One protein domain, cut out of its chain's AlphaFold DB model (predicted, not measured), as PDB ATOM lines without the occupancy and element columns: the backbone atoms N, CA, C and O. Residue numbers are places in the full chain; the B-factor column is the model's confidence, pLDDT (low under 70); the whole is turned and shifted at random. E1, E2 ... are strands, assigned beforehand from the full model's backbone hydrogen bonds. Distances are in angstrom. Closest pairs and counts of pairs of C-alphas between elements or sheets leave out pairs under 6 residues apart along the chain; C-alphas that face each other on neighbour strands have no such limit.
ATOM      1  N   VAL A 130     266.470 221.498  89.959       83.75
ATOM      2  CA  VAL A 130     267.569 220.529  89.918       83.75
ATOM      3  C   VAL A 130     267.635 219.911  88.534       83.75
ATOM      4  O   VAL A 130     266.645 219.392  88.014       83.75
ATOM      5  N   GLU A 131     268.821 219.954  87.940       85.69
ATOM      6  CA  GLU A 131     269.100 219.273  86.684       85.69
ATOM      7  C   GLU A 131     269.252 217.764  86.924       85.69
ATOM      8  O   GLU A 131     270.031 217.316  87.769       85.69
ATOM      9  N   CYS A 132     268.513 216.957  86.166       85.06
ATOM     10  CA  CYS A 132     268.674 215.512  86.191       85.06
ATOM     11  C   CYS A 132     270.026 215.121  85.584       85.06
ATOM     12  O   CYS A 132     270.285 215.378  84.411       85.06
ATOM     13  N   LYS A 133     270.861 214.397  86.335       85.31
ATOM     14  CA  LYS A 133     272.162 213.909  85.837       85.31
ATOM     15  C   LYS A 133     272.049 212.938  84.652       85.31
ATOM     16  O   LYS A 133     273.016 212.777  83.916       85.31
ATOM     17  N   VAL A 134     270.889 212.300  84.482       86.44
ATOM     18  CA  VAL A 134     270.647 211.291  83.441       86.44
ATOM     19  C   VAL A 134     270.136 211.937  82.158       86.44
ATOM     20  O   VAL A 134     270.781 211.834  81.122       86.44
ATOM     21  N   CYS A 135     268.978 212.601  82.215       88.88
ATOM     22  CA  CYS A 135     268.321 213.147  81.025       88.88
ATOM     23  C   CYS A 135     268.470 214.662  80.867       88.88
ATOM     24  O   CYS A 135     267.895 215.221  79.937       88.88
ATOM     25  N   ARG A 136     269.214 215.329  81.762       87.12
ATOM     26  CA  ARG A 136     269.519 216.770  81.709       87.12
ATOM     27  C   ARG A 136     268.300 217.692  81.806       87.12
ATOM     28  O   ARG A 136     268.420 218.898  81.615       87.12
ATOM     29  N   SER A 137     267.121 217.160  82.138       85.88
ATOM     30  CA  SER A 137     265.931 217.983  82.338       85.88
ATOM     31  C   SER A 137     266.025 218.781  83.639       85.88
ATOM     32  O   SER A 137     266.518 218.282  84.654       85.88
ATOM     33  N   LEU A 138     265.519 220.014  83.626       87.38
ATOM     34  CA  LEU A 138     265.330 220.810  84.837       87.38
ATOM     35  C   LEU A 138     264.042 220.367  85.530       87.38
ATOM     36  O   LEU A 138     262.972 220.358  84.926       87.38
ATOM     37  N   ASN A 139     264.150 219.989  86.799       84.50
ATOM     38  CA  ASN A 139     263.040 219.489  87.599       84.50
ATOM     39  C   ASN A 139     262.818 220.404  88.792       84.50
ATOM     40  O   ASN A 139     263.768 220.807  89.459       84.50
ATOM     41  N   ARG A 140     261.556 220.702  89.090       84.88
ATOM     42  CA  ARG A 140     261.186 221.497  90.256       84.88
ATOM     43  C   ARG A 140     261.078 220.601  91.482       84.88
ATOM     44  O   ARG A 140     260.301 219.653  91.484       84.88
ATOM     45  N   LEU A 141     261.826 220.928  92.529       80.75
ATOM     46  CA  LEU A 141     261.728 220.239  93.803       80.75
ATOM     47  C   LEU A 141     260.399 220.589  94.492       80.75
ATOM     48  O   LEU A 141     260.030 221.770  94.566       80.75
ATOM     49  N   PRO A 142     259.678 219.584  95.009       72.69
ATOM     50  CA  PRO A 142     258.482 219.802  95.805       72.69
ATOM     51  C   PRO A 142     258.851 220.431  97.155       72.69
ATOM     52  O   PRO A 142     259.904 220.162  97.724       72.69
ATOM     53  N   SER A 143     257.964 221.273  97.689       72.12
ATOM     54  CA  SER A 143     258.134 221.893  99.013       72.12
ATOM     55  C   SER A 143     257.799 220.947 100.175       72.12
ATOM     56  O   SER A 143     258.018 221.288 101.338       72.12
ATOM     57  N   THR A 144     257.241 219.774  99.877       69.31
ATOM     58  CA  THR A 144     256.882 218.738 100.845       69.31
ATOM     59  C   THR A 144     258.072 217.827 101.144       69.31
ATOM     60  O   THR A 144     258.880 217.513 100.270       69.31
ATOM     61  N   LYS A 145     258.179 217.372 102.396       71.88
ATOM     62  CA  LYS A 145     259.201 216.398 102.801       71.88
ATOM     63  C   LYS A 145     258.883 215.037 102.173       71.88
ATOM     64  O   LYS A 145     257.736 214.604 102.218       71.88
ATOM     65  N   SER A 146     259.887 214.400 101.582       72.06
ATOM     66  CA  SER A 146     259.825 213.048 101.013       72.06
ATOM     67  C   SER A 146     261.201 212.389 101.133       72.06
ATOM     68  O   SER A 146     262.202 213.096 101.261       72.06
ATOM     69  N   ASP A 147     261.261 211.059 101.098       72.12
ATOM     70  CA  ASP A 147     262.536 210.333 101.164       72.12
ATOM     71  C   ASP A 147     263.269 210.388  99.815       72.12
ATOM     72  O   ASP A 147     264.501 210.395  99.758       72.12
ATOM     73  N   ALA A 148     262.509 210.468  98.716       78.94
ATOM     74  CA  ALA A 148     263.039 210.547  97.362       78.94
ATOM     75  C   ALA A 148     262.189 211.429  96.434       78.94
ATOM     76  O   ALA A 148     260.959 211.332  96.388       78.94
ATOM     77  N   VAL A 149     262.884 212.239  95.627       83.38
ATOM     78  CA  VAL A 149     262.309 213.062  94.554       83.38
ATOM     79  C   VAL A 149     262.810 212.552  93.206       83.38
ATOM     80  O   VAL A 149     264.003 212.284  93.035       83.38
ATOM     81  N   LEU A 150     261.894 212.423  92.248       87.94
ATOM     82  CA  LEU A 150     262.143 211.809  90.948       87.94
ATOM     83  C   LEU A 150     262.096 212.821  89.809       87.94
ATOM     84  O   LEU A 150     261.395 213.826  89.861       87.94
ATOM     85  N   CYS A 151     262.838 212.515  88.752       88.56
ATOM     86  CA  CYS A 151     262.832 213.269  87.515       88.56
ATOM     87  C   CYS A 151     261.506 213.078  86.770       88.56
ATOM     88  O   CYS A 151     261.127 211.944  86.488       88.56
ATOM     89  N   GLY A 152     260.867 214.161  86.329       85.62
ATOM     90  CA  GLY A 152     259.637 214.073  85.537       85.62
ATOM     91  C   GLY A 152     259.836 213.552  84.111       85.62
ATOM     92  O   GLY A 152     258.928 212.979  83.524       85.62
ATOM     93  N   GLY A 153     261.045 213.709  83.560       85.31
ATOM     94  CA  GLY A 153     261.390 213.199  82.228       85.31
ATOM     95  C   GLY A 153     261.785 211.719  82.186       85.31
ATOM     96  O   GLY A 153     261.312 210.986  81.326       85.31
ATOM     97  N   CYS A 154     262.677 211.274  83.080       87.25
ATOM     98  CA  CYS A 154     263.233 209.912  83.044       87.25
ATOM     99  C   CYS A 154     262.892 209.043  84.263       87.25
ATOM    100  O   CYS A 154     263.349 207.905  84.337       87.25
ATOM    101  N   TYR A 155     262.133 209.574  85.225       89.56
ATOM    102  CA  TYR A 155     261.646 208.863  86.415       89.56
ATOM    103  C   TYR A 155     262.730 208.269  87.330       89.56
ATOM    104  O   TYR A 155     262.427 207.461  88.209       89.56
ATOM    105  N   GLN A 156     263.986 208.691  87.157       86.75
ATOM    106  CA  GLN A 156     265.087 208.379  88.067       86.75
ATOM    107  C   GLN A 156     265.197 209.414  89.185       86.75
ATOM    108  O   GLN A 156     264.867 210.588  88.999       86.75
ATOM    109  N   GLN A 157     265.685 208.978  90.342       87.19
ATOM    110  CA  GLN A 157     265.896 209.841  91.499       87.19
ATOM    111  C   GLN A 157     266.898 210.963  91.212       87.19
ATOM    112  O   GLN A 157     267.987 210.737  90.688       87.19
ATOM    113  N   LEU A 158     266.526 212.190  91.586       81.94
ATOM    114  CA  LEU A 158     267.318 213.405  91.356       81.94
ATOM    115  C   LEU A 158     268.446 213.608  92.388       81.94
ATOM    116  O   LEU A 158     269.281 214.494  92.218       81.94
ATOM    117  N   GLY A 159     268.501 212.765  93.423       66.75
ATOM    118  CA  GLY A 159     269.507 212.769  94.491       66.75
ATOM    119  C   GLY A 159     268.942 213.142  95.868       66.75
ATOM    120  O   GLY A 159     267.879 213.752  95.983       66.75
ATOM    121  N   SER A 160     269.653 212.753  96.929       55.28
ATOM    122  CA  SER A 160     269.251 212.916  98.339       55.28
ATOM    123  C   SER A 160     269.525 214.324  98.876       55.28
ATOM    124  O   SER A 160     270.354 214.511  99.758       55.28
ATOM    125  N   ILE A 161     268.842 215.345  98.359       51.94
ATOM    126  CA  ILE A 161     269.003 216.735  98.844       51.94
ATOM    127  C   ILE A 161     268.190 216.982 100.138       51.94
ATOM    128  O   ILE A 161     268.243 218.056 100.725       51.94
ATOM    129  N   LEU A 162     267.440 215.980 100.618       47.12
ATOM    130  CA  LEU A 162     266.574 216.084 101.800       47.12
ATOM    131  C   LEU A 162     267.159 215.442 103.072       47.12
ATOM    132  O   LEU A 162     266.555 215.561 104.137       47.12
ATOM    133  N   SER A 163     268.334 214.803 103.004       40.50
ATOM    134  CA  SER A 163     269.020 214.284 104.195       40.50
ATOM    135  C   SER A 163     270.004 215.312 104.753       40.50
ATOM    136  O   SER A 163     271.095 215.495 104.230       40.50
ATOM    137  N   THR A 164     269.638 215.947 105.867       35.72
ATOM    138  CA  THR A 164     270.513 216.806 106.692       35.72
ATOM    139  C   THR A 164     271.570 216.010 107.480       35.72
ATOM    140  O   THR A 164     272.249 216.564 108.341       35.72
ATOM    141  N   ALA A 165     271.702 214.703 107.236       40.28
ATOM    142  CA  ALA A 165     272.730 213.864 107.840       40.28
ATOM    143  C   ALA A 165     273.967 213.814 106.922       40.28
ATOM    144  O   ALA A 165     273.807 213.722 105.704       40.28
ATOM    145  N   PRO A 166     275.193 213.887 107.473       38.53
ATOM    146  CA  PRO A 166     276.413 213.850 106.671       38.53
ATOM    147  C   PRO A 166     276.480 212.563 105.826       38.53
ATOM    148  O   PRO A 166     275.978 211.523 106.264       38.53
ATOM    149  N   PRO A 167     277.112 212.603 104.636       44.25
ATOM    150  CA  PRO A 167     277.271 211.448 103.763       44.25
ATOM    151  C   PRO A 167     278.307 210.503 104.381       44.25
ATOM    152  O   PRO A 167     279.485 210.531 104.048       44.25
ATOM    153  N   ALA A 168     277.872 209.705 105.347       39.66
ATOM    154  CA  ALA A 168     278.670 208.660 105.980       39.66
ATOM    155  C   ALA A 168     277.949 207.309 105.913       39.66
ATOM    156  O   ALA A 168     278.080 206.480 106.809       39.66
ATOM    157  N   VAL A 169     277.165 207.083 104.859       46.38
ATOM    158  CA  VAL A 169     276.585 205.770 104.580       46.38
ATOM    159  C   VAL A 169     277.210 205.288 103.285       46.38
ATOM    160  O   VAL A 169     276.885 205.804 102.219       46.38
ATOM    161  N   ASN A 170     278.164 204.365 103.431       50.09
ATOM    162  CA  ASN A 170     278.793 203.577 102.374       50.09
ATOM    163  C   ASN A 170     277.885 203.452 101.143       50.09
ATOM    164  O   ASN A 170     276.812 202.852 101.233       50.09
ATOM    165  N   GLU A 171     278.335 203.957  99.990       57.16
ATOM    166  CA  GLU A 171     277.682 203.702  98.694       57.16
ATOM    167  C   GLU A 171     277.527 202.190  98.423       57.16
ATOM    168  O   GLU A 171     276.650 201.780  97.671       57.16
ATOM    169  N   GLU A 172     278.314 201.355  99.112       62.19
ATOM    170  CA  GLU A 172     278.234 199.890  99.111       62.19
ATOM    171  C   GLU A 172     276.903 199.306  99.628       62.19
ATOM    172  O   GLU A 172     276.600 198.162  99.309       62.19
ATOM    173  N   ASN A 173     276.089 200.055 100.386       74.38
ATOM    174  CA  ASN A 173     274.884 199.518 101.043       74.38
ATOM    175  C   ASN A 173     273.562 200.086 100.489       74.38
ATOM    176  O   ASN A 173     272.587 200.259 101.230       74.38
ATOM    177  N   GLN A 174     273.522 200.392  99.189       82.62
ATOM    178  CA  GLN A 174     272.337 200.899  98.491       82.62
ATOM    179  C   GLN A 174     271.875 199.948  97.379       82.62
ATOM    180  O   GLN A 174     272.676 199.290  96.721       82.62
ATOM    181  N   ARG A 175     270.560 199.895  97.146       84.75
ATOM    182  CA  ARG A 175     269.928 199.172  96.036       84.75
ATOM    183  C   ARG A 175     268.940 200.075  95.304       84.75
ATOM    184  O   ARG A 175     268.216 200.849  95.928       84.75
ATOM    185  N   THR A 176     268.867 199.941  93.984       87.56
ATOM    186  CA  THR A 176     267.833 200.600  93.174       87.56
ATOM    187  C   THR A 176     266.621 199.687  93.052       87.56
ATOM    188  O   THR A 176     266.731 198.563  92.565       87.56
ATOM    189  N   VAL A 177     265.457 200.179  93.463       89.69
ATOM    190  CA  VAL A 177     264.168 199.493  93.351       89.69
ATOM    191  C   VAL A 177     263.292 200.177  92.304       89.69
ATOM    192  O   VAL A 177     263.295 201.402  92.169       89.69
ATOM    193  N   GLN A 178     262.537 199.383  91.545       92.19
ATOM    194  CA  GLN A 178     261.574 199.883  90.563       92.19
ATOM    195  C   GLN A 178     260.156 199.782  91.124       92.19
ATOM    196  O   GLN A 178     259.682 198.690  91.425       92.19
ATOM    197  N   LEU A 179     259.473 200.919  91.244       91.31
ATOM    198  CA  LEU A 179     258.169 201.046  91.893       91.31
ATOM    199  C   LEU A 179     257.140 201.644  90.930       91.31
ATOM    200  O   LEU A 179     257.372 202.688  90.318       91.31
ATOM    201  N   ARG A 180     255.972 201.012  90.798       92.00
ATOM    202  CA  ARG A 180     254.869 201.555  89.984       92.00
ATOM    203  C   ARG A 180     254.035 202.527  90.798       92.00
ATOM    204  O   ARG A 180     253.588 202.188  91.884       92.00
ATOM    205  N   CYS A 181     253.769 203.715  90.270       91.19
ATOM    206  CA  CYS A 181     252.834 204.628  90.920       91.19
ATOM    207  C   CYS A 181     251.408 204.061  90.880       91.19
ATOM    208  O   CYS A 181     250.923 203.712  89.807       91.19
ATOM    209  N   GLY A 182     250.711 204.050  92.019       88.31
ATOM    210  CA  GLY A 182     249.337 203.535  92.103       88.31
ATOM    211  C   GLY A 182     248.285 204.383  91.372       88.31
ATOM    212  O   GLY A 182     247.165 203.923  91.190       88.31
ATOM    213  N   GLN A 183     248.631 205.610  90.961       91.00
ATOM    214  CA  GLN A 183     247.717 206.529  90.268       91.00
ATOM    215  C   GLN A 183     247.926 206.545  88.750       91.00
ATOM    216  O   GLN A 183     246.966 206.449  87.995       91.00
ATOM    217  N   CYS A 184     249.175 206.674  88.289       91.44
ATOM    218  CA  CYS A 184     249.487 206.814  86.861       91.44
ATOM    219  C   CYS A 184     250.191 205.592  86.247       91.44
ATOM    220  O   CYS A 184     250.517 205.615  85.064       91.44
ATOM    221  N   ASN A 185     250.452 204.532  87.027       91.12
ATOM    222  CA  ASN A 185     251.140 203.297  86.614       91.12
ATOM    223  C   ASN A 185     252.573 203.459  86.060       91.12
ATOM    224  O   ASN A 185     253.189 202.463  85.667       91.12
ATOM    225  N   VAL A 186     253.132 204.675  86.072       91.31
ATOM    226  CA  VAL A 186     254.522 204.958  85.687       91.31
ATOM    227  C   VAL A 186     255.483 204.206  86.604       91.31
ATOM    228  O   VAL A 186     255.278 204.149  87.821       91.31
ATOM    229  N   ILE A 187     256.531 203.629  86.014       92.62
ATOM    230  CA  ILE A 187     257.620 202.973  86.742       92.62
ATOM    231  C   ILE A 187     258.625 204.039  87.170       92.62
ATOM    232  O   ILE A 187     259.130 204.803  86.354       92.62
ATOM    233  N   ASN A 188     258.916 204.058  88.461       90.44
ATOM    234  CA  ASN A 188     259.812 204.984  89.122       90.44
ATOM    235  C   ASN A 188     261.026 204.206  89.628       90.44
ATOM    236  O   ASN A 188     260.854 203.150  90.233       90.44
ATOM    237  N   ALA A 189     262.237 204.707  89.400       91.19
ATOM    238  CA  ALA A 189     263.458 204.078  89.896       91.19
ATOM    239  C   ALA A 189     263.979 204.857  91.109       91.19
ATOM    240  O   ALA A 189     264.418 206.003  90.972       91.19
ATOM    241  N   VAL A 190     263.917 204.236  92.289       89.00
ATOM    242  CA  VAL A 190     264.307 204.850  93.564       89.00
ATOM    243  C   VAL A 190     265.496 204.107  94.158       89.00
ATOM    244  O   VAL A 190     265.510 202.881  94.196       89.00
ATOM    245  N   THR A 191     266.497 204.841  94.627       88.00
ATOM    246  CA  THR A 191     267.665 204.297  95.323       88.00
ATOM    247  C   THR A 191     267.410 204.342  96.823       88.00
ATOM    248  O   THR A 191     267.149 205.405  97.386       88.00
ATOM    249  N   VAL A 192     267.472 203.183  97.470       86.12
ATOM    250  CA  VAL A 192     267.240 203.015  98.910       86.12
ATOM    251  C   VAL A 192     268.402 202.282  99.564       86.12
ATOM    252  O   VAL A 192     269.129 201.547  98.902       86.12
ATOM    253  N   GLY A 193     268.559 202.440 100.878       83.94
ATOM    254  CA  GLY A 193     269.432 201.558 101.656       83.94
ATOM    255  C   GLY A 193     268.911 200.115 101.658       83.94
ATOM    256  O   GLY A 193     267.707 199.890 101.525       83.94
ATOM    257  N   ILE A 194     269.805 199.138 101.822       82.56
ATOM    258  CA  ILE A 194     269.440 197.706 101.842       82.56
ATOM    259  C   ILE A 194     268.437 197.386 102.964       82.56
ATOM    260  O   ILE A 194     267.503 196.623 102.732       82.56
ATOM    261  N   ASP A 195     268.563 198.036 104.124       81.81
ATOM    262  CA  ASP A 195     267.716 197.800 105.307       81.81
ATOM    263  C   ASP A 195     266.408 198.624 105.322       81.81
ATOM    264  O   ASP A 195     265.684 198.651 106.320       81.81
ATOM    265  N   VAL A 196     266.092 199.348 104.240       82.19
ATOM    266  CA  VAL A 196     264.877 200.172 104.162       82.19
ATOM    267  C   VAL A 196     263.662 199.294 103.864       82.19
ATOM    268  O   VAL A 196     263.547 198.724 102.781       82.19
ATOM    269  N   VAL A 197     262.723 199.253 104.815       86.06
ATOM    270  CA  VAL A 197     261.469 198.473 104.735       86.06
ATOM    271  C   VAL A 197     260.274 199.331 104.303       86.06
ATOM    272  O   VAL A 197     259.292 198.818 103.783       86.06
ATOM    273  N   LYS A 198     260.321 200.653 104.495       87.25
ATOM    274  CA  LYS A 198     259.250 201.578 104.096       87.25
ATOM    275  C   LYS A 198     259.850 202.790 103.398       87.25
ATOM    276  O   LYS A 198     260.843 203.326 103.873       87.25
ATOM    277  N   ILE A 199     259.221 203.226 102.310       87.69
ATOM    278  CA  ILE A 199     259.650 204.388 101.533       87.69
ATOM    279  C   ILE A 199     258.477 205.298 101.166       87.69
ATOM    280  O   ILE A 199     257.404 204.822 100.781       87.69
ATOM    281  N   GLU A 200     258.698 206.609 101.244       89.88
ATOM    282  CA  GLU A 200     257.789 207.642 100.752       89.88
ATOM    283  C   GLU A 200     258.451 208.446  99.620       89.88
ATOM    284  O   GLU A 200     259.451 209.139  99.815       89.88
ATOM    285  N   PHE A 201     257.893 208.364  98.411       88.12
ATOM    286  CA  PHE A 201     258.449 209.020  97.223       88.12
ATOM    287  C   PHE A 201     257.379 209.772  96.435       88.12
ATOM    288  O   PHE A 201     256.209 209.384  96.407       88.12
ATOM    289  N   ILE A 202     257.777 210.846  95.758       88.56
ATOM    290  CA  ILE A 202     256.887 211.598  94.867       88.56
ATOM    291  C   ILE A 202     257.059 211.069  93.446       88.56
ATOM    292  O   ILE A 202     258.177 211.006  92.934       88.56
ATOM    293  N   CYS A 203     255.960 210.648  92.816       89.06
ATOM    294  CA  CYS A 203     256.000 210.088  91.468       89.06
ATOM    295  C   CYS A 203     256.400 211.153  90.445       89.06
ATOM    296  O   CYS A 203     255.742 212.183  90.354       89.06
ATOM    297  N   GLY A 204     257.397 210.862  89.604       85.25
ATOM    298  CA  GLY A 204     257.820 211.804  88.562       85.25
ATOM    299  C   GLY A 204     256.780 212.021  87.452       85.25
ATOM    300  O   GLY A 204     256.843 213.010  86.738       85.25
ATOM    301  N   GLY A 205     255.814 211.115  87.281       86.75
ATOM    302  CA  GLY A 205     254.791 211.242  86.237       86.75
ATOM    303  C   GLY A 205     253.598 212.124  86.612       86.75
ATOM    304  O   GLY A 205     253.011 212.749  85.735       86.75
ATOM    305  N   CYS A 206     253.201 212.148  87.889       88.50
ATOM    306  CA  CYS A 206     251.969 212.818  88.324       88.50
ATOM    307  C   CYS A 206     252.089 213.606  89.634       88.50
ATOM    308  O   CYS A 206     251.070 214.043  90.163       88.50
ATOM    309  N   ASP A 207     253.297 213.741  90.186       86.19
ATOM    310  CA  ASP A 207     253.598 214.476  91.422       86.19
ATOM    311  C   ASP A 207     252.825 214.012  92.673       86.19
ATOM    312  O   ASP A 207     252.795 214.691  93.701       86.19
ATOM    313  N   VAL A 208     252.213 212.825  92.630       88.25
ATOM    314  CA  VAL A 208     251.522 212.237  93.783       88.25
ATOM    315  C   VAL A 208     252.535 211.586  94.726       88.25
ATOM    316  O   VAL A 208     253.416 210.836  94.294       88.25
ATOM    317  N   LEU A 209     252.375 211.828  96.030       88.62
ATOM    318  CA  LEU A 209     253.106 211.125  97.084       88.62
ATOM    319  C   LEU A 209     252.640 209.665  97.161       88.62
ATOM    320  O   LEU A 209     251.453 209.390  97.331       88.62
ATOM    321  N   ASN A 210     253.577 208.733  97.039       88.69
ATOM    322  CA  ASN A 210     253.354 207.299  97.154       88.69
ATOM    323  C   ASN A 210     254.097 206.774  98.384       88.69
ATOM    324  O   ASN A 210     255.236 207.161  98.644       88.69
ATOM    325  N   THR A 211     253.462 205.853  99.103       90.38
ATOM    326  CA  THR A 211     254.048 205.148 100.246       90.38
ATOM    327  C   THR A 211     254.074 203.664  99.931       90.38
ATOM    328  O   THR A 211     253.042 203.104  99.562       90.38
ATOM    329  N   MET A 212     255.232 203.023 100.073       86.56
ATOM    330  CA  MET A 212     255.393 201.594  99.806       86.56
ATOM    331  C   MET A 212     256.165 200.893 100.913       86.56
ATOM    332  O   MET A 212     257.030 201.489 101.555       86.56
ATOM    333  N   VAL A 213     255.836 199.619 101.114       87.56
ATOM    334  CA  VAL A 213     256.595 198.691 101.951       87.56
ATOM    335  C   VAL A 213     257.425 197.820 101.014       87.56
ATOM    336  O   VAL A 213     256.895 197.290 100.039       87.56
ATOM    337  N   LEU A 214     258.727 197.756 101.266       84.06
ATOM    338  CA  LEU A 214     259.687 196.947 100.532       84.06
ATOM    339  C   LEU A 214     259.879 195.636 101.297       84.06
ATOM    340  O   LEU A 214     260.137 195.666 102.501       84.06
TER     341      LEU A 214
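Overview. This is residues 130 to 214 of the 215 residues of an uncharacterized protein of Porcisia hertigi (UniProt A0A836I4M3). The domain has little regular structure: two strand hairpins, E2 with E3 and E4 with E5, stand partly face to face with their strands crossed, while the small strand E1 lies far out from the middle and one long stretch with no named element, residues 141 to 173, joins it to E2. The 85 printed residues hold five named strands, E1 to E5, and no named helix; the class is all strand, with 27 residues in named elements, both sheets antiparallel. The whole is compact, radius of gyration of the C-alphas 12.3 A, spanning 32 by 27 by 22 A.

Along the chain. E1 is residues 138 to 140, from C-alpha 138 at (265.330, 220.810, 84.837). E2, 174 to 180, is 19.4 A long; E3, 187 to 193, 19.1 A. E4, 198 to 202, and E5, 209 to 213, are 13.8 A each; C-alpha 213 is at (256.595, 198.691, 101.951).

Arrangement. E1 pairs with no named strand. Hairpin E2 and E3 has N 177 and O 190 at 2.8 A. E3 and E4 are near each other. Hairpin E4 and E5 has N 201 and O 210 at 2.9 A.

Size, cuts and confidence. The printed part has no cut. The link E1 to E2 is long, 33 residues. Residues 144 and 159 to 172 have pLDDT under 70.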